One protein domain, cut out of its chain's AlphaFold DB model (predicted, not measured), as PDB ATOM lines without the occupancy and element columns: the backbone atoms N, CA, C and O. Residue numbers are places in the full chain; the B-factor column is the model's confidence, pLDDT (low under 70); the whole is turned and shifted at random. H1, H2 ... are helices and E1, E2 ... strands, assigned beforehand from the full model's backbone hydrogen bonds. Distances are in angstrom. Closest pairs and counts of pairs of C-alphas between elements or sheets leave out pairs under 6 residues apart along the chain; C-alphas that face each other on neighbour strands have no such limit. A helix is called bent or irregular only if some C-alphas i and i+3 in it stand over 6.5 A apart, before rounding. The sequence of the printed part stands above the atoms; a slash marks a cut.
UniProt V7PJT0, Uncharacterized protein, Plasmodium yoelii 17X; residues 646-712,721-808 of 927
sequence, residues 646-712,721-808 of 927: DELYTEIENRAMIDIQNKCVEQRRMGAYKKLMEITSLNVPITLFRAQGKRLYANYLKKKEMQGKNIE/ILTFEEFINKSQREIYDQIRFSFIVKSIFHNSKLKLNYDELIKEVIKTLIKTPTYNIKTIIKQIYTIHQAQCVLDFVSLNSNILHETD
ATOM      1  N   ASP A 646      26.413  25.941 -49.958       81.31
ATOM      2  CA  ASP A 646      25.682  27.132 -49.506       81.31
ATOM      3  C   ASP A 646      25.636  27.241 -47.974       81.31
ATOM      4  O   ASP A 646      25.751  28.337 -47.418       81.31
ATOM      5  N   GLU A 647      25.554  26.107 -47.267       81.88
ATOM      6  CA  GLU A 647      25.742  26.053 -45.810       81.88
ATOM      7  C   GLU A 647      27.161  26.485 -45.422       81.88
ATOM      8  O   GLU A 647      27.336  27.271 -44.490       81.88
ATOM      9  N   LEU A 648      28.174  26.018 -46.162       81.31
ATOM     10  CA  LEU A 648      29.578  26.337 -45.904       81.31
ATOM     11  C   LEU A 648      29.926  27.792 -46.270       81.31
ATOM     12  O   LEU A 648      30.640  28.444 -45.511       81.31
ATOM     13  N   TYR A 649      29.360  28.333 -47.355       81.69
ATOM     14  CA  TYR A 649      29.380  29.769 -47.671       81.69
ATOM     15  C   TYR A 649      28.801  30.589 -46.517       81.69
ATOM     16  O   TYR A 649      29.445  31.505 -46.009       81.69
ATOM     17  N   THR A 650      27.603  30.217 -46.058       82.31
ATOM     18  CA  THR A 650      26.904  30.918 -44.975       82.31
ATOM     19  C   THR A 650      27.696  30.864 -43.667       82.31
ATOM     20  O   THR A 650      27.786  31.866 -42.961       82.31
ATOM     21  N   GLU A 651      28.319  29.730 -43.339       80.19
ATOM     22  CA  GLU A 651      29.171  29.598 -42.154       80.19
ATOM     23  C   GLU A 651      30.457  30.436 -42.248       80.19
ATOM     24  O   GLU A 651      30.815  31.103 -41.275       80.19
ATOM     25  N   ILE A 652      31.138  30.430 -43.397       78.06
ATOM     26  CA  ILE A 652      32.389  31.177 -43.604       78.06
ATOM     27  C   ILE A 652      32.132  32.690 -43.591       78.06
ATOM     28  O   ILE A 652      32.821  33.413 -42.870       78.06
ATOM     29  N   GLU A 653      31.102  33.170 -44.291       79.69
ATOM     30  CA  GLU A 653      30.731  34.590 -44.276       79.69
ATOM     31  C   GLU A 653      30.251  35.048 -42.888       79.69
ATOM     32  O   GLU A 653      30.618  36.134 -42.445       79.69
ATOM     33  N   ASN A 654      29.499  34.221 -42.148       77.94
ATOM     34  CA  ASN A 654      29.097  34.561 -40.778       77.94
ATOM     35  C   ASN A 654      30.304  34.686 -39.833       77.94
ATOM     36  O   ASN A 654      30.336  35.605 -39.013       77.94
ATOM     37  N   ARG A 655      31.316  33.812 -39.957       74.50
ATOM     38  CA  ARG A 655      32.577  33.934 -39.199       74.50
ATOM     39  C   ARG A 655      33.326  35.217 -39.571       74.50
ATOM     40  O   ARG A 655      33.674  35.982 -38.676       74.50
ATOM     41  N   ALA A 656      33.487  35.500 -40.867       72.25
ATOM     42  CA  ALA A 656      34.134  36.725 -41.344       72.25
ATOM     43  C   ALA A 656      33.446  37.990 -40.803       72.25
ATOM     44  O   ALA A 656      34.111  38.889 -40.294       72.25
ATOM     45  N   MET A 657      32.110  38.034 -40.829       72.38
ATOM     46  CA  MET A 657      31.333  39.152 -40.285       72.38
ATOM     47  C   MET A 657      31.509  39.324 -38.769       72.38
ATOM     48  O   MET A 657      31.588  40.461 -38.303       72.38
ATOM     49  N   ILE A 658      31.614  38.234 -38.001       74.31
ATOM     50  CA  ILE A 658      31.918  38.285 -36.560       74.31
ATOM     51  C   ILE A 658      33.335  38.835 -36.327       74.31
ATOM     52  O   ILE A 658      33.516  39.728 -35.500       74.31
ATOM     53  N   ASP A 659      34.331  38.385 -37.091       72.94
ATOM     54  CA  ASP A 659      35.712  38.865 -36.956       72.94
ATOM     55  C   ASP A 659      35.875  40.334 -37.387       72.94
ATOM     56  O   ASP A 659      36.628  41.083 -36.759       72.94
ATOM     57  N   ILE A 660      35.121  40.793 -38.392       73.19
ATOM     58  CA  ILE A 660      35.017  42.215 -38.760       73.19
ATOM     59  C   ILE A 660      34.399  43.022 -37.613       73.19
ATOM     60  O   ILE A 660      34.935  44.066 -37.240       73.19
ATOM     61  N   GLN A 661      33.304  42.543 -37.013       73.44
ATOM     62  CA  GLN A 661      32.672  43.207 -35.868       73.44
ATOM     63  C   GLN A 661      33.628  43.302 -34.670       73.44
ATOM     64  O   GLN A 661      33.748  44.378 -34.082       73.44
ATOM     65  N   ASN A 662      34.368  42.230 -34.367       75.56
ATOM     66  CA  ASN A 662      35.390  42.201 -33.319       75.56
ATOM     67  C   ASN A 662      36.516  43.212 -33.598       75.56
ATOM     68  O   ASN A 662      36.779  44.073 -32.756       75.56
ATOM     69  N   LYS A 663      37.102  43.211 -34.806       75.69
ATOM     70  CA  LYS A 663      38.106  44.211 -35.225       75.69
ATOM     71  C   LYS A 663      37.567  45.649 -35.100       75.69
ATOM     72  O   LYS A 663      38.275  46.535 -34.626       75.69
ATOM     73  N   CYS A 664      36.299  45.893 -35.435       74.75
ATOM     74  CA  CYS A 664      35.646  47.200 -35.281       74.75
ATOM     75  C   CYS A 664      35.328  47.582 -33.816       74.75
ATOM     76  O   CYS A 664      35.218  48.770 -33.499       74.75
ATOM     77  N   VAL A 665      35.177  46.619 -32.900       77.25
ATOM     78  CA  VAL A 665      35.154  46.867 -31.444       77.25
ATOM     79  C   VAL A 665      36.558  47.242 -30.957       77.25
ATOM     80  O   VAL A 665      36.716  48.249 -30.266       77.25
ATOM     81  N   GLU A 666      37.591  46.507 -31.367       79.00
ATOM     82  CA  GLU A 666      38.981  46.783 -30.985       79.00
ATOM     83  C   GLU A 666      39.472  48.150 -31.478       79.00
ATOM     84  O   GLU A 666      40.055  48.902 -30.695       79.00
ATOM     85  N   GLN A 667      39.181  48.533 -32.728       78.94
ATOM     86  CA  GLN A 667      39.539  49.860 -33.247       78.94
ATOM     87  C   GLN A 667      38.800  50.993 -32.515       78.94
ATOM     88  O   GLN A 667      39.416  52.017 -32.216       78.94
ATOM     89  N   ARG A 668      37.526  50.805 -32.130       80.44
ATOM     90  CA  ARG A 668      36.797  51.760 -31.267       80.44
ATOM     91  C   ARG A 668      37.448  51.904 -29.893       80.44
ATOM     92  O   ARG A 668      37.739  53.023 -29.472       80.44
ATOM     93  N   ARG A 669      37.746  50.783 -29.228       82.75
ATOM     94  CA  ARG A 669      38.435  50.750 -27.926       82.75
ATOM     95  C   ARG A 669      39.826  51.397 -28.002       82.75
ATOM     96  O   ARG A 669      40.193  52.164 -27.117       82.75
ATOM     97  N   MET A 670      40.573  51.160 -29.082       82.56
ATOM     98  CA  MET A 670      41.881  51.772 -29.356       82.56
ATOM     99  C   MET A 670      41.782  53.283 -29.633       82.56
ATOM    100  O   MET A 670      42.618  54.055 -29.161       82.56
ATOM    101  N   GLY A 671      40.757  53.730 -30.364       80.06
ATOM    102  CA  GLY A 671      40.468  55.149 -30.585       80.06
ATOM    103  C   GLY A 671      40.127  55.879 -29.281       80.06
ATOM    104  O   GLY A 671      40.726  56.914 -28.977       80.06
ATOM    105  N   ALA A 672      39.256  55.285 -28.460       83.06
ATOM    106  CA  ALA A 672      38.924  55.782 -27.125       83.06
ATOM    107  C   ALA A 672      40.164  55.839 -26.218       83.06
ATOM    108  O   ALA A 672      40.426  56.876 -25.612       83.06
ATOM    109  N   TYR A 673      40.984  54.782 -26.191       86.94
ATOM    110  CA  TYR A 673      42.252  54.755 -25.453       86.94
ATOM    111  C   TYR A 673      43.165  55.925 -25.848       86.94
ATOM    112  O   TYR A 673      43.614  56.674 -24.978       86.94
ATOM    113  N   LYS A 674      43.391  56.138 -27.153       87.00
ATOM    114  CA  LYS A 674      44.229  57.238 -27.659       87.00
ATOM    115  C   LYS A 674      43.706  58.605 -27.211       87.00
ATOM    116  O   LYS A 674      44.492  59.405 -26.713       87.00
ATOM    117  N   LYS A 675      42.396  58.860 -27.320       86.94
ATOM    118  CA  LYS A 675      41.794  60.141 -26.907       86.94
ATOM    119  C   LYS A 675      41.810  60.346 -25.390       86.94
ATOM    120  O   LYS A 675      42.135  61.438 -24.931       86.94
ATOM    121  N   LEU A 676      41.586  59.305 -24.591       85.88
ATOM    122  CA  LEU A 676      41.752  59.366 -23.133       85.88
ATOM    123  C   LEU A 676      43.209  59.667 -22.724       85.88
ATOM    124  O   LEU A 676      43.451  60.426 -21.781       85.88
ATOM    125  N   MET A 677      44.179  59.136 -23.471       85.88
ATOM    126  CA  MET A 677      45.614  59.416 -23.315       85.88
ATOM    127  C   MET A 677      46.068  60.742 -23.966       85.88
ATOM    128  O   MET A 677      47.229  61.126 -23.814       85.88
ATOM    129  N   GLU A 678      45.167  61.481 -24.619       87.88
ATOM    130  CA  GLU A 678      45.366  62.860 -25.092       87.88
ATOM    131  C   GLU A 678      44.832  63.870 -24.059       87.88
ATOM    132  O   GLU A 678      45.535  64.800 -23.671       87.88
ATOM    133  N   ILE A 679      43.607  63.667 -23.556       86.38
ATOM    134  CA  ILE A 679      42.887  64.662 -22.736       86.38
ATOM    135  C   ILE A 679      43.256  64.686 -21.244       86.38
ATOM    136  O   ILE A 679      42.734  65.526 -20.516       86.38
ATOM    137  N   THR A 680      44.090  63.769 -20.750       85.06
ATOM    138  CA  THR A 680      44.378  63.625 -19.306       85.06
ATOM    139  C   THR A 680      45.782  64.073 -18.915       85.06
ATOM    140  O   THR A 680      46.703  64.044 -19.727       85.06
ATOM    141  N   SER A 681      45.993  64.401 -17.641       83.81
ATOM    142  CA  SER A 681      47.322  64.551 -17.034       83.81
ATOM    143  C   SER A 681      47.372  63.896 -15.647       83.81
ATOM    144  O   SER A 681      46.366  63.853 -14.934       83.81
ATOM    145  N   LEU A 682      48.527  63.324 -15.283       83.94
ATOM    146  CA  LEU A 682      48.723  62.603 -14.023       83.94
ATOM    147  C   LEU A 682      50.158  62.777 -13.516       83.94
ATOM    148  O   LEU A 682      51.102  62.326 -14.161       83.94
ATOM    149  N   ASN A 683      50.321  63.356 -12.328       82.81
ATOM    150  CA  ASN A 683      51.633  63.509 -11.699       82.81
ATOM    151  C   ASN A 683      51.965  62.214 -10.944       82.81
ATOM    152  O   ASN A 683      51.543  62.023  -9.808       82.81
ATOM    153  N   VAL A 684      52.647  61.279 -11.614       82.81
ATOM    154  CA  VAL A 684      52.907  59.930 -11.085       82.81
ATOM    155  C   VAL A 684      53.966  59.967  -9.967       82.81
ATOM    156  O   VAL A 684      55.100  60.356 -10.240       82.81
ATOM    157  N   PRO A 685      53.658  59.504  -8.738       81.75
ATOM    158  CA  PRO A 685      54.620  59.472  -7.642       81.75
ATOM    159  C   PRO A 685      55.718  58.426  -7.853       81.75
ATOM    160  O   PRO A 685      55.472  57.325  -8.359       81.75
ATOM    161  N   ILE A 686      56.927  58.747  -7.390       82.00
ATOM    162  CA  ILE A 686      58.149  57.967  -7.643       82.00
ATOM    163  C   ILE A 686      58.036  56.533  -7.108       82.00
ATOM    164  O   ILE A 686      58.547  55.609  -7.739       82.00
ATOM    165  N   THR A 687      57.349  56.309  -5.984       82.00
ATOM    166  CA  THR A 687      57.215  54.961  -5.410       82.00
ATOM    167  C   THR A 687      56.253  54.091  -6.229       82.00
ATOM    168  O   THR A 687      56.554  52.924  -6.465       82.00
ATOM    169  N   LEU A 688      55.152  54.646  -6.765       79.62
ATOM    170  CA  LEU A 688      54.284  53.924  -7.714       79.62
ATOM    171  C   LEU A 688      55.017  53.634  -9.033       79.62
ATOM    172  O   LEU A 688      54.931  52.523  -9.559       79.62
ATOM    173  N   PHE A 689      55.776  54.611  -9.533       83.38
ATOM    174  CA  PHE A 689      56.605  54.473 -10.729       83.38
ATOM    175  C   PHE A 689      57.661  53.364 -10.570       83.38
ATOM    176  O   PHE A 689      57.737  52.459 -11.402       83.38
ATOM    177  N   ARG A 690      58.411  53.354  -9.458       83.19
ATOM    178  CA  ARG A 690      59.387  52.297  -9.138       83.19
ATOM    179  C   ARG A 690      58.732  50.938  -8.874       83.19
ATOM    180  O   ARG A 690      59.317  49.935  -9.264       83.19
ATOM    181  N   ALA A 691      57.535  50.874  -8.286       78.31
ATOM    182  CA  ALA A 691      56.819  49.612  -8.068       78.31
ATOM    183  C   ALA A 691      56.353  48.961  -9.386       78.31
ATOM    184  O   ALA A 691      56.587  47.773  -9.610       78.31
ATOM    185  N   GLN A 692      55.772  49.732 -10.312       78.38
ATOM    186  CA  GLN A 692      55.457  49.213 -11.649       78.38
ATOM    187  C   GLN A 692      56.743  48.913 -12.444       78.38
ATOM    188  O   GLN A 692      56.805  47.908 -13.153       78.38
ATOM    189  N   GLY A 693      57.798  49.715 -12.252       75.94
ATOM    190  CA  GLY A 693      59.147  49.447 -12.748       75.94
ATOM    191  C   GLY A 693      59.696  48.091 -12.290       75.94
ATOM    192  O   GLY A 693      60.104  47.307 -13.142       75.94
ATOM    193  N   LYS A 694      59.629  47.756 -10.987       82.88
ATOM    194  CA  LYS A 694      59.997  46.431 -10.432       82.88
ATOM    195  C   LYS A 694      59.272  45.310 -11.178       82.88
ATOM    196  O   LYS A 694      59.900  44.345 -11.602       82.88
ATOM    197  N   ARG A 695      57.958  45.452 -11.379       77.00
ATOM    198  CA  ARG A 695      57.116  44.439 -12.034       77.00
ATOM    199  C   ARG A 695      57.460  44.243 -13.516       77.00
ATOM    200  O   ARG A 695      57.547  43.103 -13.972       77.00
ATOM    201  N   LEU A 696      57.677  45.322 -14.270       77.56
ATOM    202  CA  LEU A 696      58.122  45.222 -15.665       77.56
ATOM    203  C   LEU A 696      59.563  44.702 -15.766       77.56
ATOM    204  O   LEU A 696      59.852  43.902 -16.654       77.56
ATOM    205  N   TYR A 697      60.433  45.068 -14.823       80.69
ATOM    206  CA  TYR A 697      61.806  44.574 -14.743       80.69
ATOM    207  C   TYR A 697      61.862  43.074 -14.427       80.69
ATOM    208  O   TYR A 697      62.582  42.344 -15.097       80.69
ATOM    209  N   ALA A 698      61.035  42.569 -13.507       75.44
ATOM    210  CA  ALA A 698      60.906  41.133 -13.247       75.44
ATOM    211  C   ALA A 698      60.409  40.358 -14.486       75.44
ATOM    212  O   ALA A 698      60.871  39.251 -14.758       75.44
ATOM    213  N   ASN A 699      59.517  40.952 -15.287       74.56
ATOM    214  CA  ASN A 699      59.110  40.384 -16.575       74.56
ATOM    215  C   ASN A 699      60.231  40.456 -17.631       74.56
ATOM    216  O   ASN A 699      60.343  39.552 -18.458       74.56
ATOM    217  N   TYR A 700      61.064  41.502 -17.624       80.31
ATOM    218  CA  TYR A 700      62.256  41.618 -18.472       80.31
ATOM    219  C   TYR A 700      63.327  40.584 -18.094       80.31
ATOM    220  O   TYR A 700      63.846  39.922 -18.990       80.31
ATOM    221  N   LEU A 701      63.585  40.382 -16.795       79.44
ATOM    222  CA  LEU A 701      64.485  39.349 -16.280       79.44
ATOM    223  C   LEU A 701      63.996  37.955 -16.659       79.44
ATOM    224  O   LEU A 701      64.723  37.263 -17.357       79.44
ATOM    225  N   LYS A 702      62.735  37.590 -16.391       76.69
ATOM    226  CA  LYS A 702      62.167  36.300 -16.841       76.69
ATOM    227  C   LYS A 702      62.292  36.097 -18.355       76.69
ATOM    228  O   LYS A 702      62.691  35.030 -18.815       76.69
ATOM    229  N   LYS A 703      62.039  37.143 -19.155       74.69
ATOM    230  CA  LYS A 703      62.279  37.117 -20.610       74.69
ATOM    231  C   LYS A 703      63.762  36.948 -20.971       74.69
ATOM    232  O   LYS A 703      64.038  36.447 -22.060       74.69
ATOM    233  N   LYS A 704      64.707  37.439 -20.165       74.06
ATOM    234  CA  LYS A 704      66.166  37.339 -20.375       74.06
ATOM    235  C   LYS A 704      66.755  36.040 -19.824       74.06
ATOM    236  O   LYS A 704      67.677  35.538 -20.439       74.06
ATOM    237  N   GLU A 705      66.179  35.441 -18.787       67.19
ATOM    238  CA  GLU A 705      66.469  34.083 -18.298       67.19
ATOM    239  C   GLU A 705      66.041  33.031 -19.334       67.19
ATOM    240  O   GLU A 705      66.797  32.114 -19.646       67.19
ATOM    241  N   MET A 706      64.868  33.223 -19.954       59.94
ATOM    242  CA  MET A 706      64.434  32.445 -21.124       59.94
ATOM    243  C   MET A 706      65.319  32.678 -22.364       59.94
ATOM    244  O   MET A 706      65.374  31.805 -23.219       59.94
ATOM    245  N   GLN A 707      65.995  33.835 -22.460       59.88
ATOM    246  CA  GLN A 707      67.195  34.071 -23.287       59.88
ATOM    247  C   GLN A 707      68.379  33.175 -22.869       59.88
ATOM    248  O   GLN A 707      68.885  32.376 -23.648       59.88
ATOM    249  N   GLY A 708      68.835  33.341 -21.623       48.44
ATOM    250  CA  GLY A 708      70.107  32.843 -21.094       48.44
ATOM    251  C   GLY A 708      70.284  31.330 -21.183       48.44
ATOM    252  O   GLY A 708      71.370  30.873 -21.519       48.44
ATOM    253  N   LYS A 709      69.200  30.561 -21.015       44.31
ATOM    254  CA  LYS A 709      69.216  29.097 -21.203       44.31
ATOM    255  C   LYS A 709      69.520  28.634 -22.640       44.31
ATOM    256  O   LYS A 709      69.700  27.442 -22.849       44.31
ATOM    257  N   ASN A 710      69.618  29.560 -23.597       40.97
ATOM    258  CA  ASN A 710      70.053  29.322 -24.975       40.97
ATOM    259  C   ASN A 710      71.391  30.037 -25.307       40.97
ATOM    260  O   ASN A 710      71.720  30.186 -26.486       40.97
ATOM    261  N   ILE A 711      72.119  30.561 -24.306       43.06
ATOM    262  CA  ILE A 711      73.303  31.430 -24.489       43.06
ATOM    263  C   ILE A 711      74.598  30.830 -23.901       43.06
ATOM    264  O   ILE A 711      75.673  31.215 -24.349       43.06
ATOM    265  N   GLU A 712      74.533  29.861 -22.979       36.84
ATOM    266  CA  GLU A 712      75.711  29.327 -22.255       36.84
ATOM    267  C   GLU A 712      76.812  28.686 -23.141       36.84
ATOM    268  O   GLU A 712      77.920  28.473 -22.658       36.84
ATOM    269  N   ILE A 721      72.761  42.551 -19.193       75.44
ATOM    270  CA  ILE A 721      71.467  42.662 -18.518       75.44
ATOM    271  C   ILE A 721      71.403  44.070 -17.932       75.44
ATOM    272  O   ILE A 721      72.232  44.436 -17.096       75.44
ATOM    273  N   LEU A 722      70.458  44.873 -18.429       79.25
ATOM    274  CA  LEU A 722      70.291  46.249 -17.978       79.25
ATOM    275  C   LEU A 722      70.032  46.222 -16.476       79.25
ATOM    276  O   LEU A 722      69.146  45.501 -16.021       79.25
ATOM    277  N   THR A 723      70.776  47.012 -15.714       84.75
ATOM    278  CA  THR A 723      70.473  47.229 -14.300       84.75
ATOM    279  C   THR A 723      69.088  47.862 -14.154       84.75
ATOM    280  O   THR A 723      68.560  48.480 -15.079       84.75
ATOM    281  N   PHE A 724      68.494  47.736 -12.969       83.31
ATOM    282  CA  PHE A 724      67.150  48.243 -12.685       83.31
ATOM    283  C   PHE A 724      66.953  49.726 -13.066       83.31
ATOM    284  O   PHE A 724      65.924  50.084 -13.636       83.31
ATOM    285  N   GLU A 725      67.955  50.571 -12.809       86.62
ATOM    286  CA  GLU A 725      67.927  52.002 -13.142       86.62
ATOM    287  C   GLU A 725      68.104  52.248 -14.657       86.62
ATOM    288  O   GLU A 725      67.374  53.051 -15.238       86.62
ATOM    289  N   GLU A 726      69.006  51.518 -15.336       85.06
ATOM    290  CA  GLU A 726      69.152  51.560 -16.806       85.06
ATOM    291  C   GLU A 726      67.841  51.138 -17.506       85.06
ATOM    292  O   GLU A 726      67.405  51.783 -18.463       85.06
ATOM    293  N   PHE A 727      67.175  50.092 -17.000       86.19
ATOM    294  CA  PHE A 727      65.875  49.631 -17.491       86.19
ATOM    295  C   PHE A 727      64.768  50.666 -17.256       86.19
ATOM    296  O   PHE A 727      64.036  50.989 -18.190       86.19
ATOM    297  N   ILE A 728      64.653  51.222 -16.042       85.75
ATOM    298  CA  ILE A 728      63.636  52.237 -15.726       85.75
ATOM    299  C   ILE A 728      63.769  53.466 -16.629       85.75
ATOM    300  O   ILE A 728      62.759  53.944 -17.146       85.75
ATOM    301  N   ASN A 729      64.993  53.942 -16.872       86.00
ATOM    302  CA  ASN A 729      65.228  55.091 -17.746       86.00
ATOM    303  C   ASN A 729      64.827  54.790 -19.203       86.00
ATOM    304  O   ASN A 729      64.196  55.622 -19.850       86.00
ATOM    305  N   LYS A 730      65.106  53.577 -19.706       87.62
ATOM    306  CA  LYS A 730      64.699  53.151 -21.058       87.62
ATOM    307  C   LYS A 730      63.182  52.941 -21.196       87.62
ATOM    308  O   LYS A 730      62.618  53.248 -22.243       87.62
ATOM    309  N   SER A 731      62.518  52.448 -20.149       83.81
ATOM    310  CA  SER A 731      61.082  52.115 -20.139       83.81
ATOM    311  C   SER A 731      60.182  53.192 -19.510       83.81
ATOM    312  O   SER A 731      58.989  52.951 -19.321       83.81
ATOM    313  N   GLN A 732      60.702  54.391 -19.217       86.62
ATOM    314  CA  GLN A 732      59.986  55.456 -18.495       86.62
ATOM    315  C   GLN A 732      58.594  55.760 -19.068       86.62
ATOM    316  O   GLN A 732      57.626  55.878 -18.312       86.62
ATOM    317  N   ARG A 733      58.474  55.850 -20.399       86.75
ATOM    318  CA  ARG A 733      57.193  56.108 -21.071       86.75
ATOM    319  C   ARG A 733      56.196  54.963 -20.894       86.75
ATOM    320  O   ARG A 733      55.035  55.225 -20.608       86.75
ATOM    321  N   GLU A 734      56.638  53.712 -21.025       83.50
ATOM    322  CA  GLU A 734      55.776  52.535 -20.857       83.50
ATOM    323  C   GLU A 734      55.230  52.454 -19.422       83.50
ATOM    324  O   GLU A 734      54.029  52.271 -19.222       83.50
ATOM    325  N   ILE A 735      56.098  52.663 -18.425       76.94
ATOM    326  CA  ILE A 735      55.721  52.684 -17.005       76.94
ATOM    327  C   ILE A 735      54.692  53.798 -16.744       76.94
ATOM    328  O   ILE A 735      53.661  53.552 -16.115       76.94
ATOM    329  N   TYR A 736      54.943  55.010 -17.254       85.44
ATOM    330  CA  TYR A 736      54.034  56.148 -17.115       85.44
ATOM    331  C   TYR A 736      52.677  55.895 -17.785       85.44
ATOM    332  O   TYR A 736      51.643  56.052 -17.134       85.44
ATOM    333  N   ASP A 737      52.660  55.460 -19.049       82.94
ATOM    334  CA  ASP A 737      51.425  55.268 -19.813       82.94
ATOM    335  C   ASP A 737      50.567  54.113 -19.246       82.94
ATOM    336  O   ASP A 737      49.338  54.228 -19.205       82.94
ATOM    337  N   GLN A 738      51.183  53.050 -18.705       79.94
ATOM    338  CA  GLN A 738      50.470  51.975 -17.994       79.94
ATOM    339  C   GLN A 738      49.842  52.447 -16.673       79.94
ATOM    340  O   GLN A 738      48.673  52.146 -16.407       79.94
ATOM    341  N   ILE A 739      50.583  53.197 -15.844       78.19
ATOM    342  CA  ILE A 739      50.042  53.754 -14.591       78.19
ATOM    343  C   ILE A 739      48.903  54.724 -14.915       78.19
ATOM    344  O   ILE A 739      47.803  54.582 -14.378       78.19
ATOM    345  N   ARG A 740      49.140  55.665 -15.835       83.62
ATOM    346  CA  ARG A 740      48.167  56.674 -16.261       83.62
ATOM    347  C   ARG A 740      46.867  56.035 -16.729       83.62
ATOM    348  O   ARG A 740      45.817  56.380 -16.194       83.62
ATOM    349  N   PHE A 741      46.923  55.046 -17.622       83.69
ATOM    350  CA  PHE A 741      45.716  54.355 -18.076       83.69
ATOM    351  C   PHE A 741      44.979  53.612 -16.945       83.69
ATOM    352  O   PHE A 741      43.752  53.669 -16.882       83.69
ATOM    353  N   SER A 742      45.691  52.990 -15.995       80.25
ATOM    354  CA  SER A 742      45.046  52.341 -14.841       80.25
ATOM    355  C   SER A 742      44.263  53.331 -13.964       80.25
ATOM    356  O   SER A 742      43.172  53.003 -13.490       80.25
ATOM    357  N   PHE A 743      44.772  54.557 -13.788       81.19
ATOM    358  CA  PHE A 743      44.048  55.624 -13.092       81.19
ATOM    359  C   PHE A 743      42.865  56.163 -13.919       81.19
ATOM    360  O   PHE A 743      41.788  56.328 -13.351       81.19
ATOM    361  N   ILE A 744      43.001  56.336 -15.245       81.19
ATOM    362  CA  ILE A 744      41.878  56.699 -16.140       81.19
ATOM    363  C   ILE A 744      40.713  55.719 -15.970       81.19
ATOM    364  O   ILE A 744      39.587  56.141 -15.698       81.19
ATOM    365  N   VAL A 745      40.989  54.416 -16.100       82.56
ATOM    366  CA  VAL A 745      39.976  53.355 -16.007       82.56
ATOM    367  C   VAL A 745      39.263  53.410 -14.659       82.56
ATOM    368  O   VAL A 745      38.037  53.494 -14.621       82.56
ATOM    369  N   LYS A 746      40.007  53.447 -13.547       82.38
ATOM    370  CA  LYS A 746      39.412  53.493 -12.202       82.38
ATOM    371  C   LYS A 746      38.567  54.748 -11.971       82.38
ATOM    372  O   LYS A 746      37.473  54.639 -11.421       82.38
ATOM    373  N   SER A 747      39.033  55.917 -12.416       80.94
ATOM    374  CA  SER A 747      38.295  57.173 -12.257       80.94
ATOM    375  C   SER A 747      37.011  57.211 -13.086       80.94
ATOM    376  O   SER A 747      35.967  57.557 -12.538       80.94
ATOM    377  N   ILE A 748      37.031  56.816 -14.365       82.25
ATOM    378  CA  ILE A 748      35.812  56.823 -15.198       82.25
ATOM    379  C   ILE A 748      34.816  55.759 -14.724       82.25
ATOM    380  O   ILE A 748      33.626  56.061 -14.620       82.25
ATOM    381  N   PHE A 749      35.293  54.554 -14.380       83.12
ATOM    382  CA  PHE A 749      34.455  53.461 -13.876       83.12
ATOM    383  C   PHE A 749      33.680  53.868 -12.615       83.12
ATOM    384  O   PHE A 749      32.471  53.649 -12.534       83.12
ATOM    385  N   HIS A 750      34.357  54.521 -11.662       79.06
ATOM    386  CA  HIS A 750      33.737  55.019 -10.435       79.06
ATOM    387  C   HIS A 750      32.812  56.221 -10.690       79.06
ATOM    388  O   HIS A 750      31.655  56.206 -10.269       79.06
ATOM    389  N   ASN A 751      33.284  57.245 -11.410       79.44
ATOM    390  CA  ASN A 751      32.525  58.481 -11.638       79.44
ATOM    391  C   ASN A 751      31.241  58.236 -12.443       79.44
ATOM    392  O   ASN A 751      30.203  58.820 -12.139       79.44
ATOM    393  N   SER A 752      31.298  57.334 -13.425       78.88
ATOM    394  CA  SER A 752      30.149  56.954 -14.260       78.88
ATOM    395  C   SER A 752      29.340  55.790 -13.663       78.88
ATOM    396  O   SER A 752      28.387  55.331 -14.284       78.88
ATOM    397  N   LYS A 753      29.701  55.321 -12.454       86.06
ATOM    398  CA  LYS A 753      29.033  54.249 -11.684       86.06
ATOM    399  C   LYS A 753      28.776  52.975 -12.503       86.06
ATOM    400  O   LYS A 753      27.707  52.366 -12.410       86.06
ATOM    401  N   LEU A 754      29.762  52.588 -13.314       79.88
ATOM    402  CA  LEU A 754      29.660  51.445 -14.220       79.88
ATOM    403  C   LEU A 754      29.574  50.121 -13.445       79.88
ATOM    404  O   LEU A 754      30.063  49.992 -12.321       79.88
ATOM    405  N   LYS A 755      28.953  49.119 -14.069       82.69
ATOM    406  CA  LYS A 755      28.839  47.746 -13.559       82.69
ATOM    407  C   LYS A 755      29.348  46.776 -14.617       82.69
ATOM    408  O   LYS A 755      29.168  47.019 -15.805       82.69
ATOM    409  N   LEU A 756      29.969  45.686 -14.178       80.81
ATOM    410  CA  LEU A 756      30.489  44.644 -15.064       80.81
ATOM    411  C   LEU A 756      29.451  43.545 -15.278       80.81
ATOM    412  O   LEU A 756      28.682  43.235 -14.365       80.81
ATOM    413  N   ASN A 757      29.460  42.938 -16.467       77.31
ATOM    414  CA  ASN A 757      28.678  41.737 -16.716       77.31
ATOM    415  C   ASN A 757      29.386  40.527 -16.088       77.31
ATOM    416  O   ASN A 757      30.380  40.019 -16.607       77.31
ATOM    417  N   TYR A 758      28.879  40.075 -14.940       69.38
ATOM    418  CA  TYR A 758      29.462  38.947 -14.218       69.38
ATOM    419  C   TYR A 758      29.308  37.614 -14.967       69.38
ATOM    420  O   TYR A 758      30.180  36.762 -14.819       69.38
ATOM    421  N   ASP A 759      28.281  37.431 -15.807       66.06
ATOM    422  CA  ASP A 759      28.116  36.203 -16.600       66.06
ATOM    423  C   ASP A 759      29.182  36.080 -17.702       66.06
ATOM    424  O   ASP A 759      29.751  35.006 -17.899       66.06
ATOM    425  N   GLU A 760      29.518  37.182 -18.385       70.00
ATOM    426  CA  GLU A 760      30.622  37.224 -19.361       70.00
ATOM    427  C   GLU A 760      31.978  36.987 -18.687       70.00
ATOM    428  O   GLU A 760      32.769  36.165 -19.156       70.00
ATOM    429  N   LEU A 761      32.217  37.634 -17.542       69.31
ATOM    430  CA  LEU A 761      33.429  37.441 -16.742       69.31
ATOM    431  C   LEU A 761      33.576  35.976 -16.296       69.31
ATOM    432  O   LEU A 761      34.661  35.408 -16.409       69.31
ATOM    433  N   ILE A 762      32.493  35.334 -15.840       61.72
ATOM    434  CA  ILE A 762      32.482  33.908 -15.473       61.72
ATOM    435  C   ILE A 762      32.773  33.025 -16.695       61.72
ATOM    436  O   ILE A 762      33.593  32.109 -16.593       61.72
ATOM    437  N   LYS A 763      32.169  33.309 -17.858       65.88
ATOM    438  CA  LYS A 763      32.446  32.571 -19.103       65.88
ATOM    439  C   LYS A 763      33.917  32.669 -19.518       65.88
ATOM    440  O   LYS A 763      34.506  31.643 -19.859       65.88
ATOM    441  N   GLU A 764      34.540  33.846 -19.440       65.19
ATOM    442  CA  GLU A 764      35.972  33.991 -19.739       65.19
ATOM    443  C   GLU A 764      36.881  33.349 -18.686       65.19
ATOM    444  O   GLU A 764      37.861  32.705 -19.053       65.19
ATOM    445  N   VAL A 765      36.549  33.436 -17.391       62.06
ATOM    446  CA  VAL A 765      37.288  32.728 -16.329       62.06
ATOM    447  C   VAL A 765      37.272  31.217 -16.574       62.06
ATOM    448  O   VAL A 765      38.331  30.593 -16.540       62.06
ATOM    449  N   ILE A 766      36.115  30.629 -16.899       55.59
ATOM    450  CA  ILE A 766      36.004  29.199 -17.239       55.59
ATOM    451  C   ILE A 766      36.818  28.878 -18.505       55.59
ATOM    452  O   ILE A 766      37.617  27.942 -18.500       55.59
ATOM    453  N   LYS A 767      36.685  29.680 -19.570       65.31
ATOM    454  CA  LYS A 767      37.411  29.512 -20.844       65.31
ATOM    455  C   LYS A 767      38.936  29.607 -20.687       65.31
ATOM    456  O   LYS A 767      39.659  28.906 -21.395       65.31
ATOM    457  N   THR A 768      39.422  30.423 -19.753       56.53
ATOM    458  CA  THR A 768      40.848  30.525 -19.407       56.53
ATOM    459  C   THR A 768      41.298  29.358 -18.529       56.53
ATOM    460  O   THR A 768      42.306  28.734 -18.842       56.53
ATOM    461  N   LEU A 769      40.536  28.979 -17.496       53.34
ATOM    462  CA  LEU A 769      40.875  27.838 -16.628       53.34
ATOM    463  C   LEU A 769      40.925  26.503 -17.388       53.34
ATOM    464  O   LEU A 769      41.805  25.696 -17.115       53.34
ATOM    465  N   ILE A 770      40.057  26.298 -18.387       53.75
ATOM    466  CA  ILE A 770      40.118  25.131 -19.290       53.75
ATOM    467  C   ILE A 770      41.453  25.077 -20.058       53.75
ATOM    468  O   ILE A 770      41.976  23.992 -20.298       53.75
ATOM    469  N   LYS A 771      42.027  26.231 -20.425       51.66
ATOM    470  CA  LYS A 771      43.322  26.319 -21.125       51.66
ATOM    471  C   LYS A 771      44.532  26.272 -20.185       51.66
ATOM    472  O   LYS A 771      45.610  25.878 -20.617       51.66
ATOM    473  N   THR A 772      44.380  26.703 -18.933       49.56
ATOM    474  CA  THR A 772      45.471  26.820 -17.951       49.56
ATOM    475  C   THR A 772      45.034  26.341 -16.555       49.56
ATOM    476  O   THR A 772      44.942  27.153 -15.629       49.56
ATOM    477  N   PRO A 773      44.762  25.033 -16.366       45.16
ATOM    478  CA  PRO A 773      44.151  24.506 -15.138       45.16
ATOM    479  C   PRO A 773      45.065  24.538 -13.902       45.16
ATOM    480  O   PRO A 773      44.584  24.397 -12.782       45.16
ATOM    481  N   THR A 774      46.375  24.733 -14.080       41.53
ATOM    482  CA  THR A 774      47.380  24.780 -13.002       41.53
ATOM    483  C   THR A 774      47.577  26.167 -12.375       41.53
ATOM    484  O   THR A 774      48.352  26.311 -11.432       41.53
ATOM    485  N   TYR A 775      46.911  27.207 -12.885       50.47
ATOM    486  CA  TYR A 775      47.106  28.591 -12.435       50.47
ATOM    487  C   TYR A 775      46.193  28.968 -11.257       50.47
ATOM    488  O   TYR A 775      45.049  28.530 -11.161       50.47
ATOM    489  N   ASN A 776      46.676  29.859 -10.380       58.53
ATOM    490  CA  ASN A 776      45.908  30.366  -9.239       58.53
ATOM    491  C   ASN A 776      44.622  31.087  -9.703       58.53
ATOM    492  O   ASN A 776      44.672  32.151 -10.331       58.53
ATOM    493  N   ILE A 777      43.469  30.524  -9.328       55.75
ATOM    494  CA  ILE A 777      42.127  31.014  -9.671       55.75
ATOM    495  C   ILE A 777      41.909  32.459  -9.186       55.75
ATOM    496  O   ILE A 777      41.384  33.273  -9.949       55.75
ATOM    497  N   LYS A 778      42.366  32.822  -7.972       58.44
ATOM    498  CA  LYS A 778      42.259  34.203  -7.447       58.44
ATOM    499  C   LYS A 778      42.981  35.194  -8.375       58.44
ATOM    500  O   LYS A 778      42.453  36.269  -8.673       58.44
ATOM    501  N   THR A 779      44.147  34.811  -8.899       62.06
ATOM    502  CA  THR A 779      44.947  35.628  -9.825       62.06
ATOM    503  C   THR A 779      44.298  35.750 -11.205       62.06
ATOM    504  O   THR A 779      44.236  36.860 -11.736       62.06
ATOM    505  N   ILE A 780      43.763  34.658 -11.766       60.91
ATOM    506  CA  ILE A 780      43.033  34.686 -13.049       60.91
ATOM    507  C   ILE A 780      41.799  35.592 -12.955       60.91
ATOM    508  O   ILE A 780      41.631  36.478 -13.793       60.91
ATOM    509  N   ILE A 781      40.981  35.445 -11.904       62.47
ATOM    510  CA  ILE A 781      39.794  36.289 -11.687       62.47
ATOM    511  C   ILE A 781      40.194  37.766 -11.577       62.47
ATOM    512  O   ILE A 781      39.594  38.608 -12.243       62.47
ATOM    513  N   LYS A 782      41.240  38.097 -10.805       65.06
ATOM    514  CA  LYS A 782      41.744  39.477 -10.657       65.06
ATOM    515  C   LYS A 782      42.211  40.076 -11.991       65.06
ATOM    516  O   LYS A 782      41.968  41.257 -12.251       65.06
ATOM    517  N   GLN A 783      42.861  39.283 -12.847       65.56
ATOM    518  CA  GLN A 783      43.312  39.726 -14.171       65.56
ATOM    519  C   GLN A 783      42.136  39.951 -15.128       65.56
ATOM    520  O   GLN A 783      42.015  41.047 -15.675       65.56
ATOM    521  N   ILE A 784      41.238  38.971 -15.274       68.00
ATOM    522  CA  ILE A 784      40.075  39.063 -16.172       68.00
ATOM    523  C   ILE A 784      39.124  40.179 -15.716       68.00
ATOM    524  O   ILE A 784      38.716  40.991 -16.541       68.00
ATOM    525  N   TYR A 785      38.876  40.334 -14.410       73.88
ATOM    526  CA  TYR A 785      38.134  41.479 -13.864       73.88
ATOM    527  C   TYR A 785      38.749  42.825 -14.281       73.88
ATOM    528  O   TYR A 785      38.031  43.737 -14.682       73.88
ATOM    529  N   THR A 786      40.079  42.955 -14.225       69.69
ATOM    530  CA  THR A 786      40.774  44.197 -14.614       69.69
ATOM    531  C   THR A 786      40.666  44.460 -16.122       69.69
ATOM    532  O   THR A 786      40.510  45.609 -16.534       69.69
ATOM    533  N   ILE A 787      40.704  43.406 -16.944       74.69
ATOM    534  CA  ILE A 787      40.496  43.486 -18.397       74.69
ATOM    535  C   ILE A 787      39.061  43.933 -18.705       74.69
ATOM    536  O   ILE A 787      38.878  44.911 -19.426       74.69
ATOM    537  N   HIS A 788      38.056  43.297 -18.098       76.62
ATOM    538  CA  HIS A 788      36.641  43.676 -18.224       76.62
ATOM    539  C   HIS A 788      36.375  45.104 -17.740       76.62
ATOM    540  O   HIS A 788      35.642  45.842 -18.391       76.62
ATOM    541  N   GLN A 789      37.026  45.544 -16.660       77.56
ATOM    542  CA  GLN A 789      36.941  46.927 -16.181       77.56
ATOM    543  C   GLN A 789      37.496  47.937 -17.193       77.56
ATOM    544  O   GLN A 789      36.869  48.971 -17.427       77.56
ATOM    545  N   ALA A 790      38.631  47.635 -17.828       79.06
ATOM    546  CA  ALA A 790      39.186  48.477 -18.884       79.06
ATOM    547  C   ALA A 790      38.307  48.478 -20.147       79.06
ATOM    548  O   ALA A 790      38.041  49.547 -20.692       79.06
ATOM    549  N   GLN A 791      37.816  47.311 -20.580       84.25
ATOM    550  CA  GLN A 791      36.911  47.187 -21.728       84.25
ATOM    551  C   GLN A 791      35.612  47.974 -21.507       84.25
ATOM    552  O   GLN A 791      35.299  48.841 -22.311       84.25
ATOM    553  N   CYS A 792      34.935  47.772 -20.373       84.62
ATOM    554  CA  CYS A 792      33.699  48.469 -20.007       84.62
ATOM    555  C   CYS A 792      33.851  50.004 -20.024       84.62
ATOM    556  O   CYS A 792      32.963  50.705 -20.508       84.62
ATOM    557  N   VAL A 793      34.991  50.536 -19.563       82.75
ATOM    558  CA  VAL A 793      35.288  51.979 -19.640       82.75
ATOM    559  C   VAL A 793      35.531  52.445 -21.075       82.75
ATOM    560  O   VAL A 793      35.009  53.489 -21.462       82.75
ATOM    561  N   LEU A 794      36.314  51.707 -21.868       87.00
ATOM    562  CA  LEU A 794      36.591  52.069 -23.262       87.00
ATOM    563  C   LEU A 794      35.326  51.998 -24.128       87.00
ATOM    564  O   LEU A 794      35.101  52.888 -24.948       87.00
ATOM    565  N   ASP A 795      34.476  50.998 -23.897       86.88
ATOM    566  CA  ASP A 795      33.179  50.856 -24.553       86.88
ATOM    567  C   ASP A 795      32.250  52.000 -24.153       86.88
ATOM    568  O   ASP A 795      31.750  52.689 -25.038       86.88
ATOM    569  N   PHE A 796      32.095  52.285 -22.851       87.94
ATOM    570  CA  PHE A 796      31.311  53.424 -22.360       87.94
ATOM    571  C   PHE A 796      31.763  54.752 -22.985       87.94
ATOM    572  O   PHE A 796      30.926  55.517 -23.462       87.94
ATOM    573  N   VAL A 797      33.073  55.015 -23.034       86.94
ATOM    574  CA  VAL A 797      33.613  56.231 -23.660       86.94
ATOM    575  C   VAL A 797      33.333  56.245 -25.164       86.94
ATOM    576  O   VAL A 797      32.895  57.269 -25.674       86.94
ATOM    577  N   SER A 798      33.500  55.124 -25.877       85.88
ATOM    578  CA  SER A 798      33.217  55.056 -27.320       85.88
ATOM    579  C   SER A 798      31.722  55.176 -27.662       85.88
ATOM    580  O   SER A 798      31.371  55.794 -28.663       85.88
ATOM    581  N   LEU A 799      30.824  54.655 -26.820       85.44
ATOM    582  CA  LEU A 799      29.371  54.773 -26.988       85.44
ATOM    583  C   LEU A 799      28.867  56.202 -26.739       85.44
ATOM    584  O   LEU A 799      27.830  56.582 -27.268       85.44
ATOM    585  N   ASN A 800      29.616  56.996 -25.969       84.56
ATOM    586  CA  ASN A 800      29.361  58.414 -25.714       84.56
ATOM    587  C   ASN A 800      30.351  59.302 -26.500       84.56
ATOM    588  O   ASN A 800      30.870  60.282 -25.963       84.56
ATOM    589  N   SER A 801      30.663  58.939 -27.751       85.44
ATOM    590  CA  SER A 801      31.638  59.638 -28.604       85.44
ATOM    591  C   SER A 801      31.098  59.925 -30.008       85.44
ATOM    592  O   SER A 801      30.239  59.204 -30.519       85.44
ATOM    593  N   ASN A 802      31.639  60.962 -30.649       84.88
ATOM    594  CA  ASN A 802      31.391  61.270 -32.053       84.88
ATOM    595  C   ASN A 802      32.251  60.325 -32.905       84.88
ATOM    596  O   ASN A 802      33.429  60.595 -33.152       84.88
ATOM    597  N   ILE A 803      31.682  59.192 -33.319       83.38
ATOM    598  CA  ILE A 803      32.398  58.216 -34.145       83.38
ATOM    599  C   ILE A 803      32.359  58.639 -35.617       83.38
ATOM    600  O   ILE A 803      31.300  58.662 -36.243       83.38
ATOM    601  N   LEU A 804      33.536  58.901 -36.184       81.44
ATOM    602  CA  LEU A 804      33.750  59.019 -37.625       81.44
ATOM    603  C   LEU A 804      34.284  57.687 -38.156       81.44
ATOM    604  O   LEU A 804      35.304  57.189 -37.680       81.44
ATOM    605  N   HIS A 805      33.605  57.110 -39.144       78.25
ATOM    606  CA  HIS A 805      34.045  55.885 -39.807       78.25
ATOM    607  C   HIS A 805      34.820  56.220 -41.083       78.25
ATOM    608  O   HIS A 805      34.262  56.796 -42.014       78.25
ATOM    609  N   GLU A 806      36.092  55.826 -41.133       77.31
ATOM    610  CA  GLU A 806      36.933  55.917 -42.330       77.31
ATOM    611  C   GLU A 806      37.132  54.514 -42.913       77.31
ATOM    612  O   GLU A 806      37.642  53.623 -42.231       77.31
ATOM    613  N   THR A 807      36.755  54.304 -44.174       65.25
ATOM    614  CA  THR A 807      37.141  53.103 -44.925       65.25
ATOM    615  C   THR A 807      38.569  53.275 -45.420       65.25
ATOM    616  O   THR A 807      38.833  54.102 -46.295       65.25
ATOM    617  N   ASP A 808      39.507  52.528 -44.840       57.09
ATOM    618  CA  ASP A 808      40.914  52.640 -45.217       57.09
ATOM    619  C   ASP A 808      41.211  51.784 -46.453       57.09
ATOM    620  O   ASP A 808      41.668  50.643 -46.359       57.09
TER     621      ASP A 808
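AT A GLANCE: This is residues 646 to 712 and 721 to 808 of the 927 residues of an uncharacterized protein of Plasmodium yoelii 17X (UniProt V7PJT0). The kinked helix H3 is the crossbeam of a loose, open frame, with H2 packed on its early residues and H5 on its late ones, and a gap between H2 and H5. H1 crosses H5 and sends residues 646 to 663 out as a free arm, H5 folds back across H4, and strand E1 trails off near H1 as a tail. The 155 printed residues include five named helices and one named strand, in the order H1, H2, H3, H4, H5, E1; E1 pairs with no named strand. The class is mostly helix, and the whole is loose, with a radius of gyration of the C-alphas of 19.7 A and spans of 59 by 42 by 36 A.

HOW THE PARTS SIT: H1, residues 646 to 679, and H5, residues 777 to 799, touch, about perpendicular at 82 degrees; their closest C-alphas, of Arg 669 and Leu 794, are 5.2 A apart. H1 also touches H3, residues 724 to 751, with residues 676 to 677 alone, about perpendicular at 78 degrees; the closest C-alphas, of Met 677 and Phe 741, are 7.3 A apart. H2, residues 686 to 708, touches H3 with residues 689 to 697 alone, at a steep tilt of 58 degrees, opposite ways; the closest C-alphas, of Gly 693 and Ile 728, are 6.1 A apart. H3 touches H5 with residues 745 to 749 alone, at a steep tilt of 67 degrees, the same way; the closest C-alphas, of Val 745 and Ala 790, are 5.7 A apart. H4, residues 758 to 771, touches H5 at a steep tilt of 49 degrees, opposite ways; the closest C-alphas, of Val 765 and Ile 781, are 6.4 A apart. E1, residues 801 to 807, and H1 are near each other, and H5 and E1 meet only through their link. H2 and H5 are apart. Each O i to N i+4 pair is within hydrogen-bond range in H1, H2 and H5; in H3 it is 22 of 24 and in H4 9 of 10.

IN THESE COORDINATES: H1 begins at C-alpha 646, (25.682, 27.132, -49.506), and is 49.2 A long. H2 measures 30.9 A and H3 36.1 A. H3 has a kink of 70 degrees near residue 731 and is irregular, with C-alphas 730 and 733 8.1 A apart. H4 measures 20.0 A, H5 32.0 A and E1 18.4 A, ending at C-alpha 807, (37.141, 53.103, -44.925).

THE WHOLE: The two C-alphas farthest apart, of Asp 646 and Ile 686, are 61.3 A apart. Residues 713 to 720 are not printed, and C-alphas 712 and 721 are 14.5 A apart across this cut, in the link from H2 to H3. Of the links printed whole, none is long. The mean pLDDT of the printed part is 75.4; 37 residues are under 70, among them 705 to 712 and 761 to 784.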